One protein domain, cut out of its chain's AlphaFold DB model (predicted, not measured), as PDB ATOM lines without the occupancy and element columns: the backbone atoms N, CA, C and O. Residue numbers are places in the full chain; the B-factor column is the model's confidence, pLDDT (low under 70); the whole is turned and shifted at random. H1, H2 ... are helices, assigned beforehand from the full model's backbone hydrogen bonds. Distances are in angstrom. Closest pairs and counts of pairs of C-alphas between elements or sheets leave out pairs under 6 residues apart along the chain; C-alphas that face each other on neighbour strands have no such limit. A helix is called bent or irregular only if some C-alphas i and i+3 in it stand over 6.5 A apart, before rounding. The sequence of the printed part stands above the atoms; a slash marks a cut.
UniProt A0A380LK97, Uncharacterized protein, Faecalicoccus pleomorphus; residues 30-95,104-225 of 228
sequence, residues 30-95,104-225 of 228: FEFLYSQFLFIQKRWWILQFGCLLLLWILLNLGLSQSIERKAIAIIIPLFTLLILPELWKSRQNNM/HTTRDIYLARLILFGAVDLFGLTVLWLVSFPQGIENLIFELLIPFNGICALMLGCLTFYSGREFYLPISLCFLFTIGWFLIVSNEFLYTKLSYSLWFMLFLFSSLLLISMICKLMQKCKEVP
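This is residues 30 to 95 and 104 to 225 of the 228 residues of an uncharacterized protein of Faecalicoccus pleomorphus (UniProt A0A380LK97). Six long helices stand side by side along the domain's length in an up-and-down bundle, with H6 in the middle, H3, H5, H7 and H9 around it, and H2 packed on H3 and H5. H4 follows H3 toward one end, where H1 crosses H5; short H8 turns the chain at the opposite end, between H7 and H9. The printed part has 188 residues with nine named helices, H1 to H9 in order, and no named strand: all helix. It is compact, with a radius of gyration of the C-alphas of 17.1 A, yet elongated, spanning 51 by 31 by 28 A.

Find C-alpha 30 at (26.131, 61.791, -4.278), where H1 begins and runs to residue 39. H2, residues 42 to 60, is 27.0 A long, and H3, residues 65 to 82, is 25.5 A. H4 takes residues 84 to 92. Past the cut, look for H5 at C-alpha 106, (17.065, 64.511, -18.835); it runs 44.1 A to residue 135. H6, residues 140 to 161, covers 31.9 A, and H7, residues 168 to 186, 26.4 A. H8 is residues 188 to 193. H9 runs 45.2 A from residue 196 to C-alpha 225 at (29.625, 71.007, -19.257). H5 is irregular, with C-alphas 131 and 134 7.1 A apart; H6 and H9 only just are, at 6.6 A for 144 and 147 and 6.52 A for 222 and 225.

Start at the hubs, H5 and H6, a helical hairpin running opposite ways at a shallow tilt of 6 degrees; their closest C-alphas, Trp 129 and Ile 141, are 6.2 A apart. H6 touches H9, closest C-alphas Ala 153 and Leu 210 at 4.8 A, and H7, Ile 151 and Cys 174 at 5.9 A. With residues 143 to 152 alone it touches H3, Ile 76 and Phe 148 at 6.4 A. H2 touches H5 at Trp 56 and Leu 128, C-alphas 6.8 A apart. H1 touches H5 about perpendicular, at 85 degrees, closest C-alphas Leu 33 and Ala 112 at 5.7 A. H4 touches H5 at Leu 87 and Tyr 110, C-alphas 6.1 A apart. H7 and H8 only just touch, only at the corner, with 3 pairs of C-alphas within 8 A. H7 and H9 are apart. Every O i to N i+4 pair is within hydrogen-bond range in H1, H2, H7 and H8; the counts are 13 of 14 in H3, 3 of 5 in H4, 24 of 26 in H5, 16 of 18 in H6 and 25 of 26 in H9.

The two C-alphas farthest apart, Ser 64 and Pro 225, are 54.4 A apart. Residues 96 to 103 are not printed, and C-alphas 95 and 104 stand 12.3 A apart across this cut. Of the links printed whole, H6 to H7 is short and the others are tight. Mean pLDDT of the printed part is 78.0; look for values under 70 at, among others, residues 87 to 95, 104 to 109 and 217 to 225.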
ATOM      1  N   PHE A  30      26.841  62.306  -5.439       60.31
ATOM      2  CA  PHE A  30      26.131  61.791  -4.278       60.31
ATOM      3  C   PHE A  30      24.971  62.685  -3.804       60.31
ATOM      4  O   PHE A  30      23.900  62.175  -3.494       60.31
ATOM      5  N   GLU A  31      25.140  64.008  -3.785       65.75
ATOM      6  CA  GLU A  31      24.086  64.967  -3.418       65.75
ATOM      7  C   GLU A  31      22.969  65.000  -4.468       65.75
ATOM      8  O   GLU A  31      21.783  65.076  -4.128       65.75
ATOM      9  N   PHE A  32      23.336  64.865  -5.746       67.56
ATOM     10  CA  PHE A  32      22.369  64.708  -6.829       67.56
ATOM     11  C   PHE A  32      21.596  63.388  -6.705       67.56
ATOM     12  O   PHE A  32      20.366  63.389  -6.754       67.56
ATOM     13  N   LEU A  33      22.293  62.269  -6.469       67.19
ATOM     14  CA  LEU A  33      21.671  60.962  -6.226       67.19
ATOM     15  C   LEU A  33      20.738  61.003  -5.009       67.19
ATOM     16  O   LEU A  33      19.613  60.520  -5.083       67.19
ATOM     17  N   TYR A  34      21.158  61.626  -3.909       69.69
ATOM     18  CA  TYR A  34      20.336  61.759  -2.707       69.69
ATOM     19  C   TYR A  34      19.062  62.577  -2.965       69.69
ATOM     20  O   TYR A  34      17.966  62.191  -2.551       69.69
ATOM     21  N   SER A  35      19.179  63.665  -3.729       66.38
ATOM     22  CA  SER A  35      18.025  64.470  -4.140       66.38
ATOM     23  C   SER A  35      17.064  63.675  -5.033       66.38
ATOM     24  O   SER A  35      15.849  63.727  -4.835       66.38
ATOM     25  N   GLN A  36      17.587  62.874  -5.970       71.19
ATOM     26  CA  GLN A  36      16.762  61.991  -6.802       71.19
ATOM     27  C   GLN A  36      16.085  60.886  -5.982       71.19
ATOM     28  O   GLN A  36      14.918  60.588  -6.225       71.19
ATOM     29  N   PHE A  37      16.762  60.326  -4.975       69.12
ATOM     30  CA  PHE A  37      16.193  59.316  -4.077       69.12
ATOM     31  C   PHE A  37      14.951  59.826  -3.335       69.12
ATOM     32  O   PHE A  37      13.943  59.123  -3.248       69.12
ATOM     33  N   LEU A  38      14.996  61.068  -2.842       70.19
ATOM     34  CA  LEU A  38      13.862  61.702  -2.162       70.19
ATOM     35  C   LEU A  38      12.697  62.021  -3.109       70.19
ATOM     36  O   LEU A  38      11.544  62.015  -2.677       70.19
ATOM     37  N   PHE A  39      12.988  62.283  -4.384       70.94
ATOM     38  CA  PHE A  39      11.984  62.633  -5.390       70.94
ATOM     39  C   PHE A  39      11.207  61.417  -5.930       70.94
ATOM     40  O   PHE A  39      10.083  61.564  -6.414       70.94
ATOM     41  N   ILE A  40      11.777  60.209  -5.846       73.50
ATOM     42  CA  ILE A  40      11.117  58.971  -6.290       73.50
ATOM     43  C   ILE A  40       9.840  58.720  -5.472       73.50
ATOM     44  O   ILE A  40       9.827  58.788  -4.238       73.50
ATOM     45  N   GLN A  41       8.740  58.387  -6.158       76.06
ATOM     46  CA  GLN A  41       7.454  58.157  -5.496       76.06
ATOM     47  C   GLN A  41       7.520  56.920  -4.593       76.06
ATOM     48  O   GLN A  41       7.939  55.843  -5.012       76.06
ATOM     49  N   LYS A  42       6.997  57.033  -3.363       81.88
ATOM     50  CA  LYS A  42       6.975  55.942  -2.365       81.88
ATOM     51  C   LYS A  42       6.337  54.636  -2.863       81.88
ATOM     52  O   LYS A  42       6.674  53.574  -2.359       81.88
ATOM     53  N   ARG A  43       5.454  54.700  -3.866       82.44
ATOM     54  CA  ARG A  43       4.789  53.527  -4.464       82.44
ATOM     55  C   ARG A  43       5.770  52.546  -5.108       82.44
ATOM     56  O   ARG A  43       5.573  51.345  -4.973       82.44
ATOM     57  N   TRP A  44       6.820  53.037  -5.757       82.00
ATOM     58  CA  TRP A  44       7.791  52.182  -6.443       82.00
ATOM     59  C   TRP A  44       8.708  51.466  -5.469       82.00
ATOM     60  O   TRP A  44       8.935  50.273  -5.612       82.00
ATOM     61  N   TRP A  45       9.096  52.143  -4.388       84.06
ATOM     62  CA  TRP A  45       9.766  51.495  -3.264       84.06
ATOM     63  C   TRP A  45       8.921  50.357  -2.678       84.06
ATOM     64  O   TRP A  45       9.440  49.271  -2.445       84.06
ATOM     65  N   ILE A  46       7.611  50.568  -2.493       86.69
ATOM     66  CA  ILE A  46       6.701  49.517  -2.003       86.69
ATOM     67  C   ILE A  46       6.641  48.334  -2.977       86.69
ATOM     68  O   ILE A  46       6.667  47.192  -2.527       86.69
ATOM     69  N   LEU A  47       6.590  48.584  -4.290       85.06
ATOM     70  CA  LEU A  47       6.634  47.518  -5.295       85.06
ATOM     71  C   LEU A  47       7.957  46.744  -5.240       85.06
ATOM     72  O   LEU A  47       7.925  45.516  -5.216       85.06
ATOM     73  N   GLN A  48       9.091  47.440  -5.123       85.19
ATOM     74  CA  GLN A  48      10.421  46.835  -5.004       85.19
ATOM     75  C   GLN A  48      10.508  45.893  -3.796       85.19
ATOM     76  O   GLN A  48      10.850  44.716  -3.922       85.19
ATOM     77  N   PHE A  49      10.127  46.396  -2.616       87.44
ATOM     78  CA  PHE A  49      10.111  45.606  -1.388       87.44
ATOM     79  C   PHE A  49       9.093  44.467  -1.459       87.44
ATOM     80  O   PHE A  49       9.377  43.372  -0.982       87.44
ATOM     81  N   GLY A  50       7.938  44.688  -2.092       89.38
ATOM     82  CA  GLY A  50       6.939  43.651  -2.335       89.38
ATOM     83  C   GLY A  50       7.472  42.509  -3.203       89.38
ATOM     84  O   GLY A  50       7.258  41.344  -2.871       89.38
ATOM     85  N   CYS A  51       8.215  42.816  -4.269       87.12
ATOM     86  CA  CYS A  51       8.852  41.817  -5.130       87.12
ATOM     87  C   CYS A  51       9.947  41.030  -4.395       87.12
ATOM     88  O   CYS A  51       9.986  39.805  -4.508       87.12
ATOM     89  N   LEU A  52      10.795  41.703  -3.609       87.69
ATOM     90  CA  LEU A  52      11.806  41.036  -2.778       87.69
ATOM     91  C   LEU A  52      11.164  40.119  -1.727       87.69
ATOM     92  O   LEU A  52      11.621  38.995  -1.524       87.69
ATOM     93  N   LEU A  53      10.075  40.566  -1.098       89.19
ATOM     94  CA  LEU A  53       9.321  39.774  -0.126       89.19
ATOM     95  C   LEU A  53       8.675  38.555  -0.799       89.19
ATOM     96  O   LEU A  53       8.770  37.446  -0.275       89.19
ATOM     97  N   LEU A  54       8.079  38.726  -1.983       87.94
ATOM     98  CA  LEU A  54       7.530  37.621  -2.772       87.94
ATOM     99  C   LEU A  54       8.608  36.587  -3.125       87.94
ATOM    100  O   LEU A  54       8.373  35.390  -2.972       87.94
ATOM    101  N   LEU A  55       9.791  37.038  -3.553       86.31
ATOM    102  CA  LEU A  55      10.923  36.159  -3.844       86.31
ATOM    103  C   LEU A  55      11.358  35.384  -2.593       86.31
ATOM    104  O   LEU A  55      11.566  34.176  -2.659       86.31
ATOM    105  N   TRP A  56      11.421  36.052  -1.441       86.06
ATOM    106  CA  TRP A  56      11.743  35.414  -0.165       86.06
ATOM    107  C   TRP A  56      10.696  34.376   0.267       86.06
ATOM    108  O   TRP A  56      11.063  33.300   0.740       86.06
ATOM    109  N   ILE A  57       9.399  34.640   0.072       87.12
ATOM    110  CA  ILE A  57       8.340  33.648   0.325       87.12
ATOM    111  C   ILE A  57       8.510  32.435  -0.596       87.12
ATOM    112  O   ILE A  57       8.409  31.304  -0.129       87.12
ATOM    113  N   LEU A  58       8.793  32.654  -1.884       84.56
ATOM    114  CA  LEU A  58       8.991  31.577  -2.860       84.56
ATOM    115  C   LEU A  58      10.166  30.667  -2.517       84.56
ATOM    116  O   LEU A  58      10.040  29.457  -2.672       84.56
ATOM    117  N   LEU A  59      11.258  31.231  -2.002       81.50
ATOM    118  CA  LEU A  59      12.404  30.453  -1.524       81.50
ATOM    119  C   LEU A  59      12.102  29.679  -0.231       81.50
ATOM    120  O   LEU A  59      12.660  28.615  -0.002       81.50
ATOM    121  N   ASN A  60      11.205  30.184   0.619       83.31
ATOM    122  CA  ASN A  60      10.834  29.516   1.873       83.31
ATOM    123  C   ASN A  60       9.657  28.543   1.746       83.31
ATOM    124  O   ASN A  60       9.307  27.878   2.720       83.31
ATOM    125  N   LEU A  61       9.039  28.441   0.568       84.38
ATOM    126  CA  LEU A  61       7.934  27.517   0.315       84.38
ATOM    127  C   LEU A  61       8.383  26.045   0.258       84.38
ATOM    128  O   LEU A  61       7.524  25.164   0.218       84.38
ATOM    129  N   GLY A  62       9.695  25.773   0.285       75.19
ATOM    130  CA  GLY A  62      10.244  24.416   0.264       75.19
ATOM    131  C   GLY A  62       9.904  23.685  -1.033       75.19
ATOM    132  O   GLY A  62       9.544  22.505  -1.013       75.19
ATOM    133  N   LEU A  63       9.945  24.407  -2.156       80.25
ATOM    134  CA  LEU A  63       9.683  23.836  -3.470       80.25
ATOM    135  C   LEU A  63      10.885  22.981  -3.899       80.25
ATOM    136  O   LEU A  63      11.951  22.983  -3.287       80.25
ATOM    137  N   SER A  64      10.730  22.195  -4.965       80.81
ATOM    138  CA  SER A  64      11.892  21.485  -5.500       80.81
ATOM    139  C   SER A  64      12.900  22.489  -6.069       80.81
ATOM    140  O   SER A  64      12.511  23.462  -6.719       80.81
ATOM    141  N   GLN A  65      14.199  22.220  -5.899       76.00
ATOM    142  CA  GLN A  65      15.278  23.103  -6.371       76.00
ATOM    143  C   GLN A  65      15.137  23.477  -7.858       76.00
ATOM    144  O   GLN A  65      15.447  24.594  -8.263       76.00
ATOM    145  N   SER A  66      14.628  22.565  -8.693       76.12
ATOM    146  CA  SER A  66      14.381  22.837 -10.114       76.12
ATOM    147  C   SER A  66      13.225  23.809 -10.367       76.12
ATOM    148  O   SER A  66      13.248  24.511 -11.378       76.12
ATOM    149  N   ILE A  67      12.213  23.859  -9.496       81.31
ATOM    150  CA  ILE A  67      11.104  24.820  -9.592       81.31
ATOM    151  C   ILE A  67      11.552  26.187  -9.076       81.31
ATOM    152  O   ILE A  67      11.317  27.187  -9.754       81.31
ATOM    153  N   GLU A  68      12.239  26.229  -7.933       80.62
ATOM    154  CA  GLU A  68      12.765  27.471  -7.346       80.62
ATOM    155  C   GLU A  68      13.693  28.182  -8.326       80.62
ATOM    156  O   GLU A  68      13.467  29.341  -8.672       80.62
ATOM    157  N   ARG A  69      14.650  27.447  -8.896       80.62
ATOM    158  CA  ARG A  69      15.576  27.957  -9.910       80.62
ATOM    159  C   ARG A  69      14.860  28.558 -11.126       80.62
ATOM    160  O   ARG A  69      15.224  29.633 -11.603       80.62
ATOM    161  N   LYS A  70      13.808  27.900 -11.628       83.62
ATOM    162  CA  LYS A  70      13.001  28.414 -12.751       83.62
ATOM    163  C   LYS A  70      12.223  29.671 -12.370       83.62
ATOM    164  O   LYS A  70      12.137  30.592 -13.179       83.62
ATOM    165  N   ALA A  71      11.678  29.720 -11.155       84.44
ATOM    166  CA  ALA A  71      10.970  30.891 -10.651       84.44
ATOM    167  C   ALA A  71      11.918  32.092 -10.528       84.44
ATOM    168  O   ALA A  71      11.615  33.166 -11.048       84.44
ATOM    169  N   ILE A  72      13.101  31.894  -9.942       84.50
ATOM    170  CA  ILE A  72      14.148  32.914  -9.799       84.50
ATOM    171  C   ILE A  72      14.565  33.472 -11.166       84.50
ATOM    172  O   ILE A  72      14.601  34.690 -11.354       84.50
ATOM    173  N   ALA A  73      14.805  32.590 -12.144       84.25
ATOM    174  CA  ALA A  73      15.226  32.973 -13.492       84.25
ATOM    175  C   ALA A  73      14.225  33.884 -14.224       84.25
ATOM    176  O   ALA A  73      14.628  34.622 -15.121       84.25
ATOM    177  N   ILE A  74      12.942  33.839 -13.855       84.12
ATOM    178  CA  ILE A  74      11.879  34.660 -14.447       84.12
ATOM    179  C   ILE A  74      11.612  35.913 -13.606       84.12
ATOM    180  O   ILE A  74      11.489  37.014 -14.144       84.12
ATOM    181  N   ILE A  75      11.516  35.754 -12.283       86.06
ATOM    182  CA  ILE A  75      11.093  36.819 -11.367       86.06
ATOM    183  C   ILE A  75      12.117  37.945 -11.324       86.06
ATOM    184  O   ILE A  75      11.715  39.108 -11.333       86.06
ATOM    185  N   ILE A  76      13.414  37.622 -11.318       86.00
ATOM    186  CA  ILE A  76      14.455  38.647 -11.219       86.00
ATOM    187  C   ILE A  76      14.424  39.607 -12.400       86.00
ATOM    188  O   ILE A  76      14.305  40.823 -12.200       86.00
ATOM    189  N   PRO A  77      14.448  39.092 -13.640       83.88
ATOM    190  CA  PRO A  77      14.252  39.937 -14.792       83.88
ATOM    191  C   PRO A  77      12.959  40.734 -14.798       83.88
ATOM    192  O   PRO A  77      12.977  41.916 -15.133       83.88
ATOM    193  N   LEU A  78      11.846  40.108 -14.412       82.75
ATOM    194  CA  LEU A  78      10.540  40.758 -14.409       82.75
ATOM    195  C   LEU A  78      10.463  41.926 -13.427       82.75
ATOM    196  O   LEU A  78       9.943  42.977 -13.797       82.75
ATOM    197  N   PHE A  79      10.977  41.775 -12.202       82.62
ATOM    198  CA  PHE A  79      10.952  42.889 -11.250       82.62
ATOM    199  C   PHE A  79      11.912  44.004 -11.677       82.62
ATOM    200  O   PHE A  79      11.565  45.177 -11.565       82.62
ATOM    201  N   THR A  80      13.068  43.663 -12.256       79.62
ATOM    202  CA  THR A  80      13.995  44.675 -12.788       79.62
ATOM    203  C   THR A  80      13.342  45.440 -13.954       79.62
ATOM    204  O   THR A  80      13.449  46.662 -14.055       79.62
ATOM    205  N   LEU A  81      12.585  44.741 -14.811       79.81
ATOM    206  CA  LEU A  81      11.795  45.318 -15.908       79.81
ATOM    207  C   LEU A  81      10.628  46.198 -15.436       79.81
ATOM    208  O   LEU A  81      10.270  47.144 -16.140       79.81
ATOM    209  N   LEU A  82      10.044  45.927 -14.266       77.31
ATOM    210  CA  LEU A  82       8.935  46.710 -13.701       77.31
ATOM    211  C   LEU A  82       9.320  48.161 -13.378       77.31
ATOM    212  O   LEU A  82       8.453  49.032 -13.392       77.31
ATOM    213  N   ILE A  83      10.608  48.437 -13.168       73.88
ATOM    214  CA  ILE A  83      11.147  49.784 -12.916       73.88
ATOM    215  C   ILE A  83      11.240  50.595 -14.225       73.88
ATOM    216  O   ILE A  83      11.144  51.822 -14.238       73.88
ATOM    217  N   LEU A  84      11.372  49.916 -15.369       73.88
ATOM    218  CA  LEU A  84      11.544  50.533 -16.683       73.88
ATOM    219  C   LEU A  84      10.415  51.509 -17.094       73.88
ATOM    220  O   LEU A  84      10.738  52.595 -17.582       73.88
ATOM    221  N   PRO A  85       9.111  51.210 -16.908       68.69
ATOM    222  CA  PRO A  85       8.043  52.169 -17.198       68.69
ATOM    223  C   PRO A  85       8.064  53.398 -16.282       68.69
ATOM    224  O   PRO A  85       7.692  54.480 -16.734       68.69
ATOM    225  N   GLU A  86       8.523  53.287 -15.031       70.88
ATOM    226  CA  GLU A  86       8.728  54.462 -14.172       70.88
ATOM    227  C   GLU A  86       9.809  55.373 -14.750       70.88
ATOM    228  O   GLU A  86       9.618  56.589 -14.866       70.88
ATOM    229  N   LEU A  87      10.924  54.759 -15.156       67.50
ATOM    230  CA  LEU A  87      12.026  55.458 -15.797       67.50
ATOM    231  C   LEU A  87      11.545  56.117 -17.095       67.50
ATOM    232  O   LEU A  87      11.858  57.270 -17.326       67.50
ATOM    233  N   TRP A  88      10.723  55.476 -17.924       66.25
ATOM    234  CA  TRP A  88      10.340  56.067 -19.216       66.25
ATOM    235  C   TRP A  88       9.143  57.026 -19.173       66.25
ATOM    236  O   TRP A  88       9.010  57.874 -20.059       66.25
ATOM    237  N   LYS A  89       8.299  56.970 -18.131       64.19
ATOM    238  CA  LYS A  89       7.140  57.873 -17.966       64.19
ATOM    239  C   LYS A  89       7.539  59.349 -17.957       64.19
ATOM    240  O   LYS A  89       6.807  60.198 -18.455       64.19
ATOM    241  N   SER A  90       8.717  59.661 -17.426       56.22
ATOM    242  CA  SER A  90       9.234  61.031 -17.421       56.22
ATOM    243  C   SER A  90       9.735  61.480 -18.806       56.22
ATOM    244  O   SER A  90       9.827  62.682 -19.041       56.22
ATOM    245  N   ARG A  91      10.038  60.549 -19.730       58.03
ATOM    246  CA  ARG A  91      10.521  60.846 -21.095       58.03
ATOM    247  C   ARG A  91       9.355  61.037 -22.060       58.03
ATOM    248  O   ARG A  91       9.436  61.851 -22.967       58.03
ATOM    249  N   GLN A  92       8.264  60.307 -21.834       51.88
ATOM    250  CA  GLN A  92       7.050  60.362 -22.650       51.88
ATOM    251  C   GLN A  92       6.237  61.657 -22.451       51.88
ATOM    252  O   GLN A  92       5.476  62.039 -23.331       51.88
ATOM    253  N   ASN A  93       6.418  62.351 -21.323       52.56
ATOM    254  CA  ASN A  93       5.661  63.556 -20.970       52.56
ATOM    255  C   ASN A  93       6.242  64.879 -21.524       52.56
ATOM    256  O   ASN A  93       5.880  65.932 -21.012       52.56
ATOM    257  N   ASN A  94       7.112  64.850 -22.546       49.81
ATOM    258  CA  ASN A  94       7.630  66.045 -23.240       49.81
ATOM    259  C   ASN A  94       8.077  67.187 -22.301       49.81
ATOM    260  O   ASN A  94       7.691  68.336 -22.484       49.81
ATOM    261  N   MET A  95       8.938  66.918 -21.315       48.22
ATOM    262  CA  MET A  95       9.649  67.997 -20.600       48.22
ATOM    263  C   MET A  95      10.833  68.548 -21.423       48.22
ATOM    264  O   MET A  95      11.880  68.872 -20.874       48.22
ATOM    265  N   HIS A 104      21.282  70.283 -16.706       48.62
ATOM    266  CA  HIS A 104      21.189  68.835 -16.513       48.62
ATOM    267  C   HIS A 104      20.333  68.187 -17.601       48.62
ATOM    268  O   HIS A 104      19.118  68.374 -17.649       48.62
ATOM    269  N   THR A 105      20.959  67.372 -18.456       58.25
ATOM    270  CA  THR A 105      20.237  66.622 -19.491       58.25
ATOM    271  C   THR A 105      19.288  65.631 -18.819       58.25
ATOM    272  O   THR A 105      19.670  64.940 -17.874       58.25
ATOM    273  N   THR A 106      18.062  65.487 -19.327       58.00
ATOM    274  CA  THR A 106      17.065  64.511 -18.835       58.00
ATOM    275  C   THR A 106      17.636  63.093 -18.657       58.00
ATOM    276  O   THR A 106      17.228  62.361 -17.754       58.00
ATOM    277  N   ARG A 107      18.642  62.728 -19.462       63.12
ATOM    278  CA  ARG A 107      19.467  61.514 -19.338       63.12
ATOM    279  C   ARG A 107      20.073  61.330 -17.945       63.12
ATOM    280  O   ARG A 107      19.958  60.237 -17.404       63.12
ATOM    281  N   ASP A 108      20.628  62.367 -17.327       64.31
ATOM    282  CA  ASP A 108      21.310  62.287 -16.026       64.31
ATOM    283  C   ASP A 108      20.356  61.881 -14.896       64.31
ATOM    284  O   ASP A 108      20.709  61.099 -14.013       64.31
ATOM    285  N   ILE A 109      19.109  62.347 -14.967       69.94
ATOM    286  CA  ILE A 109      18.052  61.992 -14.016       69.94
ATOM    287  C   ILE A 109      17.684  60.508 -14.145       69.94
ATOM    288  O   ILE A 109      17.555  59.817 -13.132       69.94
ATOM    289  N   TYR A 110      17.549  59.988 -15.370       70.88
ATOM    290  CA  TYR A 110      17.270  58.561 -15.592       70.88
ATOM    291  C   TYR A 110      18.379  57.669 -15.068       70.88
ATOM    292  O   TYR A 110      18.112  56.627 -14.474       70.88
ATOM    293  N   LEU A 111      19.615  58.101 -15.272       70.31
ATOM    294  CA  LEU A 111      20.797  57.378 -14.842       70.31
ATOM    295  C   LEU A 111      20.901  57.335 -13.331       70.31
ATOM    296  O   LEU A 111      21.093  56.261 -12.772       70.31
ATOM    297  N   ALA A 112      20.699  58.475 -12.676       73.12
ATOM    298  CA  ALA A 112      20.651  58.535 -11.227       73.12
ATOM    299  C   ALA A 112      19.577  57.600 -10.666       73.12
ATOM    300  O   ALA A 112      19.861  56.819  -9.763       73.12
ATOM    301  N   ARG A 113      18.365  57.610 -11.238       78.94
ATOM    302  CA  ARG A 113      17.284  56.713 -10.803       78.94
ATOM    303  C   ARG A 113      17.625  55.243 -11.034       78.94
ATOM    304  O   ARG A 113      17.457  54.449 -10.118       78.94
ATOM    305  N   LEU A 114      18.147  54.879 -12.204       80.00
ATOM    306  CA  LEU A 114      18.521  53.494 -12.506       80.00
ATOM    307  C   LEU A 114      19.648  53.000 -11.586       80.00
ATOM    308  O   LEU A 114      19.559  51.892 -11.068       80.00
ATOM    309  N   ILE A 115      20.661  53.831 -11.320       79.94
ATOM    310  CA  ILE A 115      21.740  53.513 -10.371       79.94
ATOM    311  C   ILE A 115      21.189  53.358  -8.949       79.94
ATOM    312  O   ILE A 115      21.589  52.430  -8.253       79.94
ATOM    313  N   LEU A 116      20.262  54.219  -8.513       82.00
ATOM    314  CA  LEU A 116      19.631  54.118  -7.192       82.00
ATOM    315  C   LEU A 116      18.818  52.833  -7.041       82.00
ATOM    316  O   LEU A 116      19.013  52.108  -6.069       82.00
ATOM    317  N   PHE A 117      17.934  52.538  -7.998       82.88
ATOM    318  CA  PHE A 117      17.146  51.308  -7.980       82.88
ATOM    319  C   PHE A 117      18.048  50.078  -8.037       82.88
ATOM    320  O   PHE A 117      17.913  49.188  -7.205       82.88
ATOM    321  N   GLY A 118      19.040  50.084  -8.930       84.38
ATOM    322  CA  GLY A 118      20.007  49.000  -9.030       84.38
ATOM    323  C   GLY A 118      20.819  48.805  -7.743       84.38
ATOM    324  O   GLY A 118      21.053  47.677  -7.327       84.38
ATOM    325  N   ALA A 119      21.212  49.881  -7.059       83.69
ATOM    326  CA  ALA A 119      21.920  49.782  -5.784       83.69
ATOM    327  C   ALA A 119      21.036  49.190  -4.675       83.69
ATOM    328  O   ALA A 119      21.499  48.342  -3.910       83.69
ATOM    329  N   VAL A 120      19.767  49.608  -4.597       85.31
ATOM    330  CA  VAL A 120      18.815  49.068  -3.614       85.31
ATOM    331  C   VAL A 120      18.490  47.606  -3.906       85.31
ATOM    332  O   VAL A 120      18.445  46.810  -2.971       85.31
ATOM    333  N   ASP A 121      18.343  47.226  -5.172       86.62
ATOM    334  CA  ASP A 121      18.115  45.833  -5.563       86.62
ATOM    335  C   ASP A 121      19.320  44.951  -5.290       86.62
ATOM    336  O   ASP A 121      19.166  43.867  -4.735       86.62
ATOM    337  N   LEU A 122      20.530  45.420  -5.602       87.12
ATOM    338  CA  LEU A 122      21.761  44.702  -5.280       87.12
ATOM    339  C   LEU A 122      21.867  44.469  -3.765       87.12
ATOM    340  O   LEU A 122      22.177  43.365  -3.315       87.12
ATOM    341  N   PHE A 123      21.560  45.492  -2.964       88.31
ATOM    342  CA  PHE A 123      21.509  45.366  -1.511       88.31
ATOM    343  C   PHE A 123      20.411  44.388  -1.056       88.31
ATOM    344  O   PHE A 123      20.658  43.511  -0.234       88.31
ATOM    345  N   GLY A 124      19.211  44.474  -1.631       87.00
ATOM    346  CA  GLY A 124      18.101  43.575  -1.322       87.00
ATOM    347  C   GLY A 124      18.409  42.112  -1.646       87.00
ATOM    348  O   GLY A 124      18.197  41.239  -0.807       87.00
ATOM    349  N   LEU A 125      18.967  41.842  -2.830       87.25
ATOM    350  CA  LEU A 125      19.349  40.498  -3.271       87.25
ATOM    351  C   LEU A 125      20.490  39.919  -2.429       87.25
ATOM    352  O   LEU A 125      20.472  38.730  -2.119       87.25
ATOM    353  N   THR A 126      21.463  40.741  -2.023       86.75
ATOM    354  CA  THR A 126      22.559  40.290  -1.145       86.75
ATOM    355  C   THR A 126      22.071  39.964   0.265       86.75
ATOM    356  O   THR A 126      22.464  38.936   0.814       86.75
ATOM    357  N   VAL A 127      21.167  40.768   0.835       88.25
ATOM    358  CA  VAL A 127      20.518  40.461   2.124       88.25
ATOM    359  C   VAL A 127      19.680  39.187   2.026       88.25
ATOM    360  O   VAL A 127      19.773  38.323   2.895       88.25
ATOM    361  N   LEU A 128      18.895  39.040   0.960       85.44
ATOM    362  CA  LEU A 128      18.080  37.849   0.732       85.44
ATOM    363  C   LEU A 128      18.955  36.597   0.600       85.44
ATOM    364  O   LEU A 128      18.657  35.582   1.226       85.44
ATOM    365  N   TRP A 129      20.079  36.687  -0.115       83.88
ATOM    366  CA  TRP A 129      21.061  35.607  -0.165       83.88
ATOM    367  C   TRP A 129      21.622  35.263   1.220       83.88
ATOM    368  O   TRP A 129      21.656  34.088   1.565       83.88
ATOM    369  N   LEU A 130      22.001  36.250   2.041       84.50
ATOM    370  CA  LEU A 130      22.509  36.007   3.402       84.50
ATOM    371  C   LEU A 130      21.492  35.277   4.289       84.50
ATOM    372  O   LEU A 130      21.869  34.403   5.068       84.50
ATOM    373  N   VAL A 131      20.209  35.620   4.168       83.81
ATOM    374  CA  VAL A 131      19.127  34.985   4.937       83.81
ATOM    375  C   VAL A 131      18.834  33.568   4.435       83.81
ATOM    376  O   VAL A 131      18.536  32.692   5.244       83.81
ATOM    377  N   SER A 132      18.943  33.326   3.126       77.62
ATOM    378  CA  SER A 132      18.728  32.008   2.510       77.62
ATOM    379  C   SER A 132      19.975  31.111   2.514       77.62
ATOM    380  O   SER A 132      19.856  29.904   2.326       77.62
ATOM    381  N   PHE A 133      21.167  31.651   2.787       70.12
ATOM    382  CA  PHE A 133      22.436  30.912   2.850       70.12
ATOM    383  C   PHE A 133      22.403  29.645   3.734       70.12
ATOM    384  O   PHE A 133      22.920  28.613   3.300       70.12
ATOM    385  N   PRO A 134      21.754  29.639   4.920       68.94
ATOM    386  CA  PRO A 134      21.663  28.447   5.767       68.94
ATOM    387  C   PRO A 134      20.916  27.267   5.125       68.94
ATOM    388  O   PRO A 134      21.027  26.146   5.613       68.94
ATOM    389  N   GLN A 135      20.164  27.496   4.041       66.31
ATOM    390  CA  GLN A 135      19.418  26.465   3.309       66.31
ATOM    391  C   GLN A 135      20.302  25.672   2.326       66.31
ATOM    392  O   GLN A 135      19.813  24.764   1.658       66.31
ATOM    393  N   GLY A 136      21.605  25.977   2.243       59.25
ATOM    394  CA  GLY A 136      22.582  25.181   1.489       59.25
ATOM    395  C   GLY A 136      22.602  25.435  -0.022       59.25
ATOM    396  O   GLY A 136      23.181  24.648  -0.764       59.25
ATOM    397  N   ILE A 137      21.994  26.527  -0.498       62.44
ATOM    398  CA  ILE A 137      21.989  26.900  -1.922       62.44
ATOM    399  C   ILE A 137      23.166  27.849  -2.202       62.44
ATOM    400  O   ILE A 137      23.010  29.057  -2.371       62.44
ATOM    401  N   GLU A 138      24.378  27.302  -2.241       63.03
ATOM    402  CA  GLU A 138      25.620  28.059  -2.477       63.03
ATOM    403  C   GLU A 138      25.633  28.814  -3.822       63.03
ATOM    404  O   GLU A 138      26.155  29.925  -3.914       63.03
ATOM    405  N   ASN A 139      24.954  28.276  -4.840       70.19
ATOM    406  CA  ASN A 139      24.863  28.879  -6.175       70.19
ATOM    407  C   ASN A 139      23.778  29.957  -6.305       70.19
ATOM    408  O   ASN A 139      23.719  30.639  -7.332       70.19
ATOM    409  N   LEU A 140      22.953  30.158  -5.267       77.12
ATOM    410  CA  LEU A 140      21.842  31.111  -5.294       77.12
ATOM    411  C   LEU A 140      22.330  32.519  -5.648       77.12
ATOM    412  O   LEU A 140      21.693  33.215  -6.428       77.12
ATOM    413  N   ILE A 141      23.502  32.925  -5.151       80.50
ATOM    414  CA  ILE A 141      24.051  34.258  -5.421       80.50
ATOM    415  C   ILE A 141      24.300  34.510  -6.911       80.50
ATOM    416  O   ILE A 141      24.017  35.599  -7.405       80.50
ATOM    417  N   PHE A 142      24.775  33.509  -7.654       82.31
ATOM    418  CA  PHE A 142      25.026  33.652  -9.087       82.31
ATOM    419  C   PHE A 142      23.728  33.630  -9.889       82.31
ATOM    420  O   PHE A 142      23.572  34.419 -10.823       82.31
ATOM    421  N   GLU A 143      22.782  32.780  -9.489       82.69
ATOM    422  CA  GLU A 143      21.444  32.724 -10.081       82.69
ATOM    423  C   GLU A 143      20.662  34.026  -9.864       82.69
ATOM    424  O   GLU A 143      19.868  34.406 -10.727       82.69
ATOM    425  N   LEU A 144      20.936  34.735  -8.761       85.31
ATOM    426  CA  LEU A 144      20.349  36.036  -8.466       85.31
ATOM    427  C   LEU A 144      21.041  37.186  -9.222       85.31
ATOM    428  O   LEU A 144      20.389  37.999  -9.877       85.31
ATOM    429  N   LEU A 145      22.373  37.275  -9.126       87.19
ATOM    430  CA  LEU A 145      23.118  38.469  -9.538       87.19
ATOM    431  C   LEU A 145      23.413  38.546 -11.038       87.19
ATOM    432  O   LEU A 145      23.457  39.647 -11.584       87.19
ATOM    433  N   ILE A 146      23.617  37.417 -11.724       88.75
ATOM    434  CA  ILE A 146      23.924  37.424 -13.165       88.75
ATOM    435  C   ILE A 146      22.776  38.008 -14.004       88.75
ATOM    436  O   ILE A 146      23.040  38.932 -14.780       88.75
ATOM    437  N   PRO A 147      21.517  37.532 -13.886       89.69
ATOM    438  CA  PRO A 147      20.431  38.085 -14.688       89.69
ATOM    439  C   PRO A 147      20.137  39.542 -14.328       89.69
ATOM    440  O   PRO A 147      19.875  40.346 -15.222       89.69
ATOM    441  N   PHE A 148      20.247  39.891 -13.044       89.19
ATOM    442  CA  PHE A 148      20.119  41.262 -12.564       89.19
ATOM    443  C   PHE A 148      21.151  42.192 -13.224       89.19
ATOM    444  O   PHE A 148      20.781  43.147 -13.911       89.19
ATOM    445  N   ASN A 149      22.445  41.861 -13.120       90.19
ATOM    446  CA  ASN A 149      23.524  42.642 -13.729       90.19
ATOM    447  C   ASN A 149      23.367  42.751 -15.248       90.19
ATOM    448  O   ASN A 149      23.596  43.820 -15.814       90.19
ATOM    449  N   GLY A 150      22.970  41.660 -15.913       88.81
ATOM    450  CA  GLY A 150      22.750  41.641 -17.358       88.81
ATOM    451  C   GLY A 150      21.673  42.630 -17.798       88.81
ATOM    452  O   GLY A 150      21.883  43.392 -18.742       88.81
ATOM    453  N   ILE A 151      20.552  42.687 -17.080       89.75
ATOM    454  CA  ILE A 151      19.444  43.590 -17.404       89.75
ATOM    455  C   ILE A 151      19.802  45.035 -17.093       89.75
ATOM    456  O   ILE A 151      19.608  45.899 -17.949       89.75
ATOM    457  N   CYS A 152      20.404  45.303 -15.933       87.25
ATOM    458  CA  CYS A 152      20.891  46.640 -15.605       87.25
ATOM    459  C   CYS A 152      21.907  47.141 -16.648       87.25
ATOM    460  O   CYS A 152      21.814  48.284 -17.098       87.25
ATOM    461  N   ALA A 153      22.835  46.285 -17.090       88.12
ATOM    462  CA  ALA A 153      23.809  46.626 -18.125       88.12
ATOM    463  C   ALA A 153      23.155  46.875 -19.494       88.12
ATOM    464  O   ALA A 153      23.549  47.815 -20.185       88.12
ATOM    465  N   LEU A 154      22.148  46.084 -19.885       88.50
ATOM    466  CA  LEU A 154      21.395  46.298 -21.127       88.50
ATOM    467  C   LEU A 154      20.607  47.609 -21.095       88.50
ATOM    468  O   LEU A 154      20.682  48.389 -22.043       88.50
ATOM    469  N   MET A 155      19.909  47.890 -19.992       84.00
ATOM    470  CA  MET A 155      19.154  49.133 -19.818       84.00
ATOM    471  C   MET A 155      20.076  50.361 -19.859       84.00
ATOM    472  O   MET A 155      19.802  51.316 -20.592       84.00
ATOM    473  N   LEU A 156      21.205  50.320 -19.140       81.31
ATOM    474  CA  LEU A 156      22.229  51.371 -19.176       81.31
ATOM    475  C   LEU A 156      22.871  51.510 -20.561       81.31
ATOM    476  O   LEU A 156      23.085  52.625 -21.039       81.31
ATOM    477  N   GLY A 157      23.157  50.389 -21.224       83.12
ATOM    478  CA  GLY A 157      23.711  50.359 -22.574       83.12
ATOM    479  C   GLY A 157      22.775  51.026 -23.580       83.12
ATOM    480  O   GLY A 157      23.204  51.910 -24.325       83.12
ATOM    481  N   CYS A 158      21.483  50.690 -23.551       82.44
ATOM    482  CA  CYS A 158      20.474  51.366 -24.363       82.44
ATOM    483  C   CYS A 158      20.456  52.869 -24.088       82.44
ATOM    484  O   CYS A 158      20.502  53.657 -25.024       82.44
ATOM    485  N   LEU A 159      20.471  53.286 -22.825       75.94
ATOM    486  CA  LEU A 159      20.460  54.708 -22.483       75.94
ATOM    487  C   LEU A 159      21.745  55.448 -22.922       75.94
ATOM    488  O   LEU A 159      21.701  56.641 -23.214       75.94
ATOM    489  N   THR A 160      22.875  54.738 -23.022       73.31
ATOM    490  CA  THR A 160      24.181  55.301 -23.416       73.31
ATOM    491  C   THR A 160      24.375  55.397 -24.930       73.31
ATOM    492  O   THR A 160      25.000  56.352 -25.408       73.31
ATOM    493  N   PHE A 161      23.917  54.390 -25.679       73.31
ATOM    494  CA  PHE A 161      24.205  54.234 -27.112       73.31
ATOM    495  C   PHE A 161      23.005  54.520 -28.013       73.31
ATOM    496  O   PHE A 161      23.193  54.887 -29.170       73.31
ATOM    497  N   TYR A 162      21.782  54.374 -27.506       72.19
ATOM    498  CA  TYR A 162      20.574  54.574 -28.291       72.19
ATOM    499  C   TYR A 162      19.957  55.946 -28.000       72.19
ATOM    500  O   TYR A 162      19.403  56.206 -26.934       72.19
ATOM    501  N   SER A 163      20.029  56.837 -28.990       64.06
ATOM    502  CA  SER A 163      19.428  58.174 -28.909       64.06
ATOM    503  C   SER A 163      17.913  58.177 -29.138       64.06
ATOM    504  O   SER A 163      17.265  59.190 -28.867       64.06
ATOM    505  N   GLY A 164      17.332  57.070 -29.612       62.91
ATOM    506  CA  GLY A 164      15.903  56.992 -29.898       62.91
ATOM    507  C   GLY A 164      15.046  57.148 -28.641       62.91
ATOM    508  O   GLY A 164      15.448  56.799 -27.527       62.91
ATOM    509  N   ARG A 165      13.863  57.742 -28.824       62.44
ATOM    510  CA  ARG A 165      12.887  58.014 -27.753       62.44
ATOM    511  C   ARG A 165      11.971  56.825 -27.472       62.44
ATOM    512  O   ARG A 165      11.236  56.831 -26.487       62.44
ATOM    513  N   GLU A 166      12.042  55.803 -28.314       69.88
ATOM    514  CA  GLU A 166      11.141  54.665 -28.259       69.88
ATOM    515  C   GLU A 166      11.497  53.687 -27.144       69.88
ATOM    516  O   GLU A 166      12.648  53.294 -26.957       69.88
ATOM    517  N   PHE A 167      10.459  53.277 -26.418       71.69
ATOM    518  CA  PHE A 167      10.538  52.349 -25.295       71.69
ATOM    519  C   PHE A 167      10.731  50.892 -25.751       71.69
ATOM    520  O   PHE A 167      11.276  50.070 -25.020       71.69
ATOM    521  N   TYR A 168      10.323  50.573 -26.983       79.25
ATOM    522  CA  TYR A 168      10.264  49.203 -27.494       79.25
ATOM    523  C   TYR A 168      11.626  48.510 -27.570       79.25
ATOM    524  O   TYR A 168      11.711  47.316 -27.293       79.25
ATOM    525  N   LEU A 169      12.698  49.236 -27.907       83.25
ATOM    526  CA  LEU A 169      14.022  48.635 -28.074       83.25
ATOM    527  C   LEU A 169      14.618  48.154 -26.733       83.25
ATOM    528  O   LEU A 169      14.933  46.965 -26.648       83.25
ATOM    529  N   PRO A 170      14.736  48.989 -25.675       82.06
ATOM    530  CA  PRO A 170      15.225  48.529 -24.371       82.06
ATOM    531  C   PRO A 170      14.412  47.364 -23.801       82.06
ATOM    532  O   PRO A 170      14.990  46.390 -23.321       82.06
ATOM    533  N   ILE A 171      13.079  47.438 -23.900       84.75
ATOM    534  CA  ILE A 171      12.192  46.357 -23.461       84.75
ATOM    535  C   ILE A 171      12.495  45.070 -24.227       84.75
ATOM    536  O   ILE A 171      12.696  44.027 -23.611       84.75
ATOM    537  N   SER A 172      12.530  45.141 -25.561       87.56
ATOM    538  CA  SER A 172      12.730  43.977 -26.424       87.56
ATOM    539  C   SER A 172      14.055  43.280 -26.116       87.56
ATOM    540  O   SER A 172      14.079  42.068 -25.913       87.56
ATOM    541  N   LEU A 173      15.145  44.042 -25.959       89.12
ATOM    542  CA  LEU A 173      16.443  43.479 -25.577       89.12
ATOM    543  C   LEU A 173      16.415  42.817 -24.195       89.12
ATOM    544  O   LEU A 173      16.954  41.722 -24.036       89.12
ATOM    545  N   CYS A 174      15.760  43.434 -23.208       88.75
ATOM    546  CA  CYS A 174      15.625  42.843 -21.876       88.75
ATOM    547  C   CYS A 174      14.761  41.572 -21.895       88.75
ATOM    548  O   CYS A 174      15.105  40.594 -21.230       88.75
ATOM    549  N   PHE A 175      13.681  41.533 -22.684       89.12
ATOM    550  CA  PHE A 175      12.872  40.323 -22.870       89.12
ATOM    551  C   PHE A 175      13.666  39.204 -23.541       89.12
ATOM    552  O   PHE A 175      13.646  38.075 -23.057       89.12
ATOM    553  N   LEU A 176      14.401  39.505 -24.616       92.00
ATOM    554  CA  LEU A 176      15.248  38.523 -25.296       92.00
ATOM    555  C   LEU A 176      16.309  37.954 -24.349       92.00
ATOM    556  O   LEU A 176      16.509  36.740 -24.309       92.00
ATOM    557  N   PHE A 177      16.939  38.812 -23.544       91.44
ATOM    558  CA  PHE A 177      17.885  38.381 -22.520       91.44
ATOM    559  C   PHE A 177      17.222  37.499 -21.455       91.44
ATOM    560  O   PHE A 177      17.757  36.446 -21.121       91.44
ATOM    561  N   THR A 178      16.034  37.878 -20.974       89.62
ATOM    562  CA  THR A 178      15.255  37.097 -19.995       89.62
ATOM    563  C   THR A 178      14.940  35.699 -20.519       89.62
ATOM    564  O   THR A 178      15.133  34.711 -19.813       89.62
ATOM    565  N   ILE A 179      14.495  35.601 -21.776       90.50
ATOM    566  CA  ILE A 179      14.206  34.320 -22.430       90.50
ATOM    567  C   ILE A 179      15.490  33.497 -22.562       90.50
ATOM    568  O   ILE A 179      15.502  32.322 -22.201       90.50
ATOM    569  N   GLY A 180      16.583  34.107 -23.031       90.31
ATOM    570  CA  GLY A 180      17.879  33.436 -23.146       90.31
ATOM    571  C   GLY A 180      18.377  32.898 -21.804       90.31
ATOM    572  O   GLY A 180      18.773  31.736 -21.712       90.31
ATOM    573  N   TRP A 181      18.283  33.707 -20.748       89.31
ATOM    574  CA  TRP A 181      18.643  33.309 -19.390       89.31
ATOM    575  C   TRP A 181      17.786  32.150 -18.882       89.31
ATOM    576  O   TRP A 181      18.315  31.137 -18.421       89.31
ATOM    577  N   PHE A 182      16.466  32.254 -19.037       88.38
ATOM    578  CA  PHE A 182      15.538  31.200 -18.647       88.38
ATOM    579  C   PHE A 182      15.829  29.873 -19.360       88.38
ATOM    580  O   PHE A 182      15.786  28.819 -18.724       88.38
ATOM    581  N   LEU A 183      16.159  29.907 -20.656       88.50
ATOM    582  CA  LEU A 183      16.511  28.711 -21.427       88.50
ATOM    583  C   LEU A 183      17.816  28.069 -20.941       88.50
ATOM    584  O   LEU A 183      17.881  26.844 -20.843       88.50
ATOM    585  N   ILE A 184      18.830  28.874 -20.603       85.75
ATOM    586  CA  ILE A 184      20.099  28.381 -20.041       85.75
ATOM    587  C   ILE A 184      19.847  27.694 -18.695       85.75
ATOM    588  O   ILE A 184      20.284  26.564 -18.487       85.75
ATOM    589  N   VAL A 185      19.103  28.354 -17.806       83.94
ATOM    590  CA  VAL A 185      18.843  27.881 -16.440       83.94
ATOM    591  C   VAL A 185      17.881  26.682 -16.397       83.94
ATOM    592  O   VAL A 185      18.000  25.807 -15.536       83.94
ATOM    593  N   SER A 186      16.935  26.611 -17.337       83.94
ATOM    594  CA  SER A 186      15.979  25.500 -17.439       83.94
ATOM    595  C   SER A 186      16.584  24.236 -18.042       83.94
ATOM    596  O   SER A 186      16.034  23.151 -17.847       83.94
ATOM    597  N   ASN A 187      17.680  24.358 -18.789       85.12
ATOM    598  CA  ASN A 187      18.322  23.229 -19.437       85.12
ATOM    599  C   ASN A 187      19.260  22.511 -18.456       85.12
ATOM    600  O   ASN A 187      20.401  22.923 -18.248       85.12
ATOM    601  N   GLU A 188      18.787  21.403 -17.882       79.12
ATOM    602  CA  GLU A 188      19.538  20.625 -16.887       79.12
ATOM    603  C   GLU A 188      20.885  20.109 -17.417       79.12
ATOM    604  O   GLU A 188      21.852  20.035 -16.661       79.12
ATOM    605  N   PHE A 189      21.000  19.826 -18.718       79.12
ATOM    606  CA  PHE A 189      22.260  19.399 -19.331       79.12
ATOM    607  C   PHE A 189      23.297  20.524 -19.388       79.12
ATOM    608  O   PHE A 189      24.482  20.284 -19.166       79.12
ATOM    609  N   LEU A 190      22.871  21.755 -19.685       75.88
ATOM    610  CA  LEU A 190      23.764  22.916 -19.661       75.88
ATOM    611  C   LEU A 190      24.120  23.294 -18.225       75.88
ATOM    612  O   LEU A 190      25.289  23.531 -17.931       75.88
ATOM    613  N   TYR A 191      23.134  23.282 -17.330       75.56
ATOM    614  CA  TYR A 191      23.314  23.638 -15.927       75.56
ATOM    615  C   TYR A 191      24.287  22.691 -15.208       75.56
ATOM    616  O   TYR A 191      25.217  23.151 -14.556       75.56
ATOM    617  N   THR A 192      24.135  21.372 -15.384       73.50
ATOM    618  CA  THR A 192      25.019  20.364 -14.758       73.50
ATOM    619  C   THR A 192      26.427  20.335 -15.351       73.50
ATOM    620  O   THR A 192      27.372  19.939 -14.671       73.50
ATOM    621  N   LYS A 193      26.594  20.766 -16.608       77.06
ATOM    622  CA  LYS A 193      27.911  20.898 -17.248       77.06
ATOM    623  C   LYS A 193      28.636  22.190 -16.895       77.06
ATOM    624  O   LYS A 193      29.856  22.253 -17.068       77.06
ATOM    625  N   LEU A 194      27.921  23.220 -16.445       74.69
ATOM    626  CA  LEU A 194      28.552  24.460 -16.018       74.69
ATOM    627  C   LEU A 194      29.268  24.232 -14.684       74.69
ATOM    628  O   LEU A 194      28.650  24.094 -13.633       74.69
ATOM    629  N   SER A 195      30.598  24.231 -14.727       77.62
ATOM    630  CA  SER A 195      31.409  24.234 -13.515       77.62
ATOM    631  C   SER A 195      31.232  25.546 -12.743       77.62
ATOM    632  O   SER A 195      30.944  26.596 -13.322       77.62
ATOM    633  N   TYR A 196      31.486  25.511 -11.433       77.50
ATOM    634  CA  TYR A 196      31.507  26.704 -10.576       77.50
ATOM    635  C   TYR A 196      32.396  27.824 -11.148       77.50
ATOM    636  O   TYR A 196      32.049  29.003 -11.108       77.50
ATOM    637  N   SER A 197      33.516  27.451 -11.777       82.19
ATOM    638  CA  SER A 197      34.411  28.399 -12.443       82.19
ATOM    639  C   SER A 197      33.727  29.164 -13.580       82.19
ATOM    640  O   SER A 197      34.020  30.340 -13.764       82.19
ATOM    641  N   LEU A 198      32.830  28.536 -14.346       84.50
ATOM    642  CA  LEU A 198      32.114  29.210 -15.434       84.50
ATOM    643  C   LEU A 198      31.063  30.184 -14.898       84.50
ATOM    644  O   LEU A 198      30.960  31.298 -15.408       84.50
ATOM    645  N   TRP A 199      30.341  29.808 -13.839       84.31
ATOM    646  CA  TRP A 199      29.408  30.703 -13.146       84.31
ATOM    647  C   TRP A 199      30.104  31.952 -12.613       84.31
ATOM    648  O   TRP A 199      29.654  33.073 -12.855       84.31
ATOM    649  N   PHE A 200      31.257  31.765 -11.973       84.12
ATOM    650  CA  PHE A 200      32.069  32.871 -11.487       84.12
ATOM    651  C   PHE A 200      32.565  33.779 -12.624       84.12
ATOM    652  O   PHE A 200      32.501  35.004 -12.510       84.12
ATOM    653  N   MET A 201      32.992  33.207 -13.754       87.19
ATOM    654  CA  MET A 201      33.413  33.987 -14.925       87.19
ATOM    655  C   MET A 201      32.259  34.782 -15.547       87.19
ATOM    656  O   MET A 201      32.446  35.947 -15.891       87.19
ATOM    657  N   LEU A 202      31.061  34.196 -15.652       85.88
ATOM    658  CA  LEU A 202      29.859  34.900 -16.120       85.88
ATOM    659  C   LEU A 202      29.483  36.052 -15.183       85.88
ATOM    660  O   LEU A 202      29.162  37.153 -15.640       85.88
ATOM    661  N   PHE A 203      29.574  35.826 -13.874       87.69
ATOM    662  CA  PHE A 203      29.345  36.860 -12.875       87.69
ATOM    663  C   PHE A 203      30.352  38.007 -12.984       87.69
ATOM    664  O   PHE A 203      29.938  39.167 -13.071       87.69
ATOM    665  N   LEU A 204      31.651  37.701 -13.053       87.88
ATOM    666  CA  LEU A 204      32.693  38.709 -13.249       87.88
ATOM    667  C   LEU A 204      32.473  39.492 -14.541       87.88
ATOM    668  O   LEU A 204      32.526  40.719 -14.529       87.88
ATOM    669  N   PHE A 205      32.167  38.802 -15.639       87.38
ATOM    670  CA  PHE A 205      31.893  39.440 -16.920       87.38
ATOM    671  C   PHE A 205      30.692  40.396 -16.839       87.38
ATOM    672  O   PHE A 205      30.811  41.551 -17.242       87.38
ATOM    673  N   SER A 206      29.569  39.964 -16.252       87.50
ATOM    674  CA  SER A 206      28.379  40.816 -16.081       87.50
ATOM    675  C   SER A 206      28.657  42.043 -15.201       87.50
ATOM    676  O   SER A 206      28.239  43.152 -15.533       87.50
ATOM    677  N   SER A 207      29.428  41.868 -14.125       86.38
ATOM    678  CA  SER A 207      29.798  42.944 -13.204       86.38
ATOM    679  C   SER A 207      30.733  43.952 -13.872       86.38
ATOM    680  O   SER A 207      30.523  45.159 -13.768       86.38
ATOM    681  N   LEU A 208      31.735  43.477 -14.620       88.38
ATOM    682  CA  LEU A 208      32.643  44.335 -15.387       88.38
ATOM    683  C   LEU A 208      31.903  45.120 -16.472       88.38
ATOM    684  O   LEU A 208      32.195  46.301 -16.666       88.38
ATOM    685  N   LEU A 209      30.936  44.501 -17.159       84.56
ATOM    686  CA  LEU A 209      30.085  45.204 -18.119       84.56
ATOM    687  C   LEU A 209      29.280  46.313 -17.440       84.56
ATOM    688  O   LEU A 209      29.289  47.444 -17.924       84.56
ATOM    689  N   LEU A 210      28.638  46.015 -16.310       83.38
ATOM    690  CA  LEU A 210      27.861  46.993 -15.551       83.38
ATOM    691  C   LEU A 210      28.734  48.168 -15.084       83.38
ATOM    692  O   LEU A 210      28.392  49.322 -15.339       83.38
ATOM    693  N   ILE A 211      29.907  47.890 -14.504       85.06
ATOM    694  CA  ILE A 211      30.868  48.919 -14.076       85.06
ATOM    695  C   ILE A 211      31.359  49.742 -15.273       85.06
ATOM    696  O   ILE A 211      31.391  50.968 -15.203       85.06
ATOM    697  N   SER A 212      31.708  49.098 -16.389       82.12
ATOM    698  CA  SER A 212      32.156  49.785 -17.609       82.12
ATOM    699  C   SER A 212      31.082  50.724 -18.159       82.12
ATOM    700  O   SER A 212      31.394  51.858 -18.531       82.12
ATOM    701  N   MET A 213      29.815  50.293 -18.160       77.62
ATOM    702  CA  MET A 213      28.693  51.136 -18.576       77.62
ATOM    703  C   MET A 213      28.514  52.323 -17.635       77.62
ATOM    704  O   MET A 213      28.419  53.446 -18.122       77.62
ATOM    705  N   ILE A 214      28.559  52.109 -16.316       76.56
ATOM    706  CA  ILE A 214      28.501  53.198 -15.329       76.56
ATOM    707  C   ILE A 214      29.654  54.190 -15.554       76.56
ATOM    708  O   ILE A 214      29.418  55.391 -15.638       76.56
ATOM    709  N   CYS A 215      30.888  53.713 -15.733       78.38
ATOM    710  CA  CYS A 215      32.060  54.566 -15.945       78.38
ATOM    711  C   CYS A 215      31.982  55.387 -17.242       78.38
ATOM    712  O   CYS A 215      32.177  56.602 -17.207       78.38
ATOM    713  N   LYS A 216      31.678  54.748 -18.382       73.69
ATOM    714  CA  LYS A 216      31.539  55.432 -19.688       73.69
ATOM    715  C   LYS A 216      30.463  56.504 -19.652       73.69
ATOM    716  O   LYS A 216      30.579  57.565 -20.258       73.69
ATOM    717  N   LEU A 217      29.399  56.207 -18.938       66.25
ATOM    718  CA  LEU A 217      28.277  57.096 -18.786       66.25
ATOM    719  C   LEU A 217      28.607  58.281 -17.870       66.25
ATOM    720  O   LEU A 217      28.333  59.419 -18.236       66.25
ATOM    721  N   MET A 218      29.277  58.042 -16.739       68.12
ATOM    722  CA  MET A 218      29.788  59.112 -15.876       68.12
ATOM    723  C   MET A 218      30.767  60.034 -16.615       68.12
ATOM    724  O   MET A 218      30.802  61.231 -16.335       68.12
ATOM    725  N   GLN A 219      31.557  59.499 -17.553       68.62
ATOM    726  CA  GLN A 219      32.409  60.302 -18.436       68.62
ATOM    727  C   GLN A 219      31.574  61.184 -19.369       68.62
ATOM    728  O   GLN A 219      31.795  62.391 -19.384       68.62
ATOM    729  N   LYS A 220      30.551  60.637 -20.040       63.28
ATOM    730  CA  LYS A 220      29.636  61.442 -20.869       63.28
ATOM    731  C   LYS A 220      28.955  62.562 -20.075       63.28
ATOM    732  O   LYS A 220      28.938  63.693 -20.542       63.28
ATOM    733  N   CYS A 221      28.469  62.294 -18.861       58.53
ATOM    734  CA  CYS A 221      27.877  63.331 -18.000       58.53
ATOM    735  C   CYS A 221      28.891  64.427 -17.609       58.53
ATOM    736  O   CYS A 221      28.524  65.584 -17.429       58.53
ATOM    737  N   LYS A 222      30.182  64.082 -17.485       59.34
ATOM    738  CA  LYS A 222      31.266  65.039 -17.204       59.34
ATOM    739  C   LYS A 222      31.723  65.845 -18.420       59.34
ATOM    740  O   LYS A 222      32.355  66.877 -18.205       59.34
ATOM    741  N   GLU A 223      31.440  65.391 -19.639       50.62
ATOM    742  CA  GLU A 223      31.809  66.053 -20.904       50.62
ATOM    743  C   GLU A 223      30.758  67.067 -21.391       50.62
ATOM    744  O   GLU A 223      31.108  68.043 -22.051       50.62
ATOM    745  N   VAL A 224      29.492  66.915 -20.984       48.34
ATOM    746  CA  VAL A 224      28.407  67.875 -21.279       48.34
ATOM    747  C   VAL A 224      28.643  69.322 -20.774       48.34
ATOM    748  O   VAL A 224      28.202  70.235 -21.464       48.34
ATOM    749  N   PRO A 225      29.377  69.628 -19.679       44.62
ATOM    750  CA  PRO A 225      29.625  71.007 -19.257       44.62
ATOM    751  C   PRO A 225      30.797  71.693 -19.993       44.62
ATOM    752  O   PRO A 225      31.275  72.712 -19.503       44.62
TER     753      PRO A 225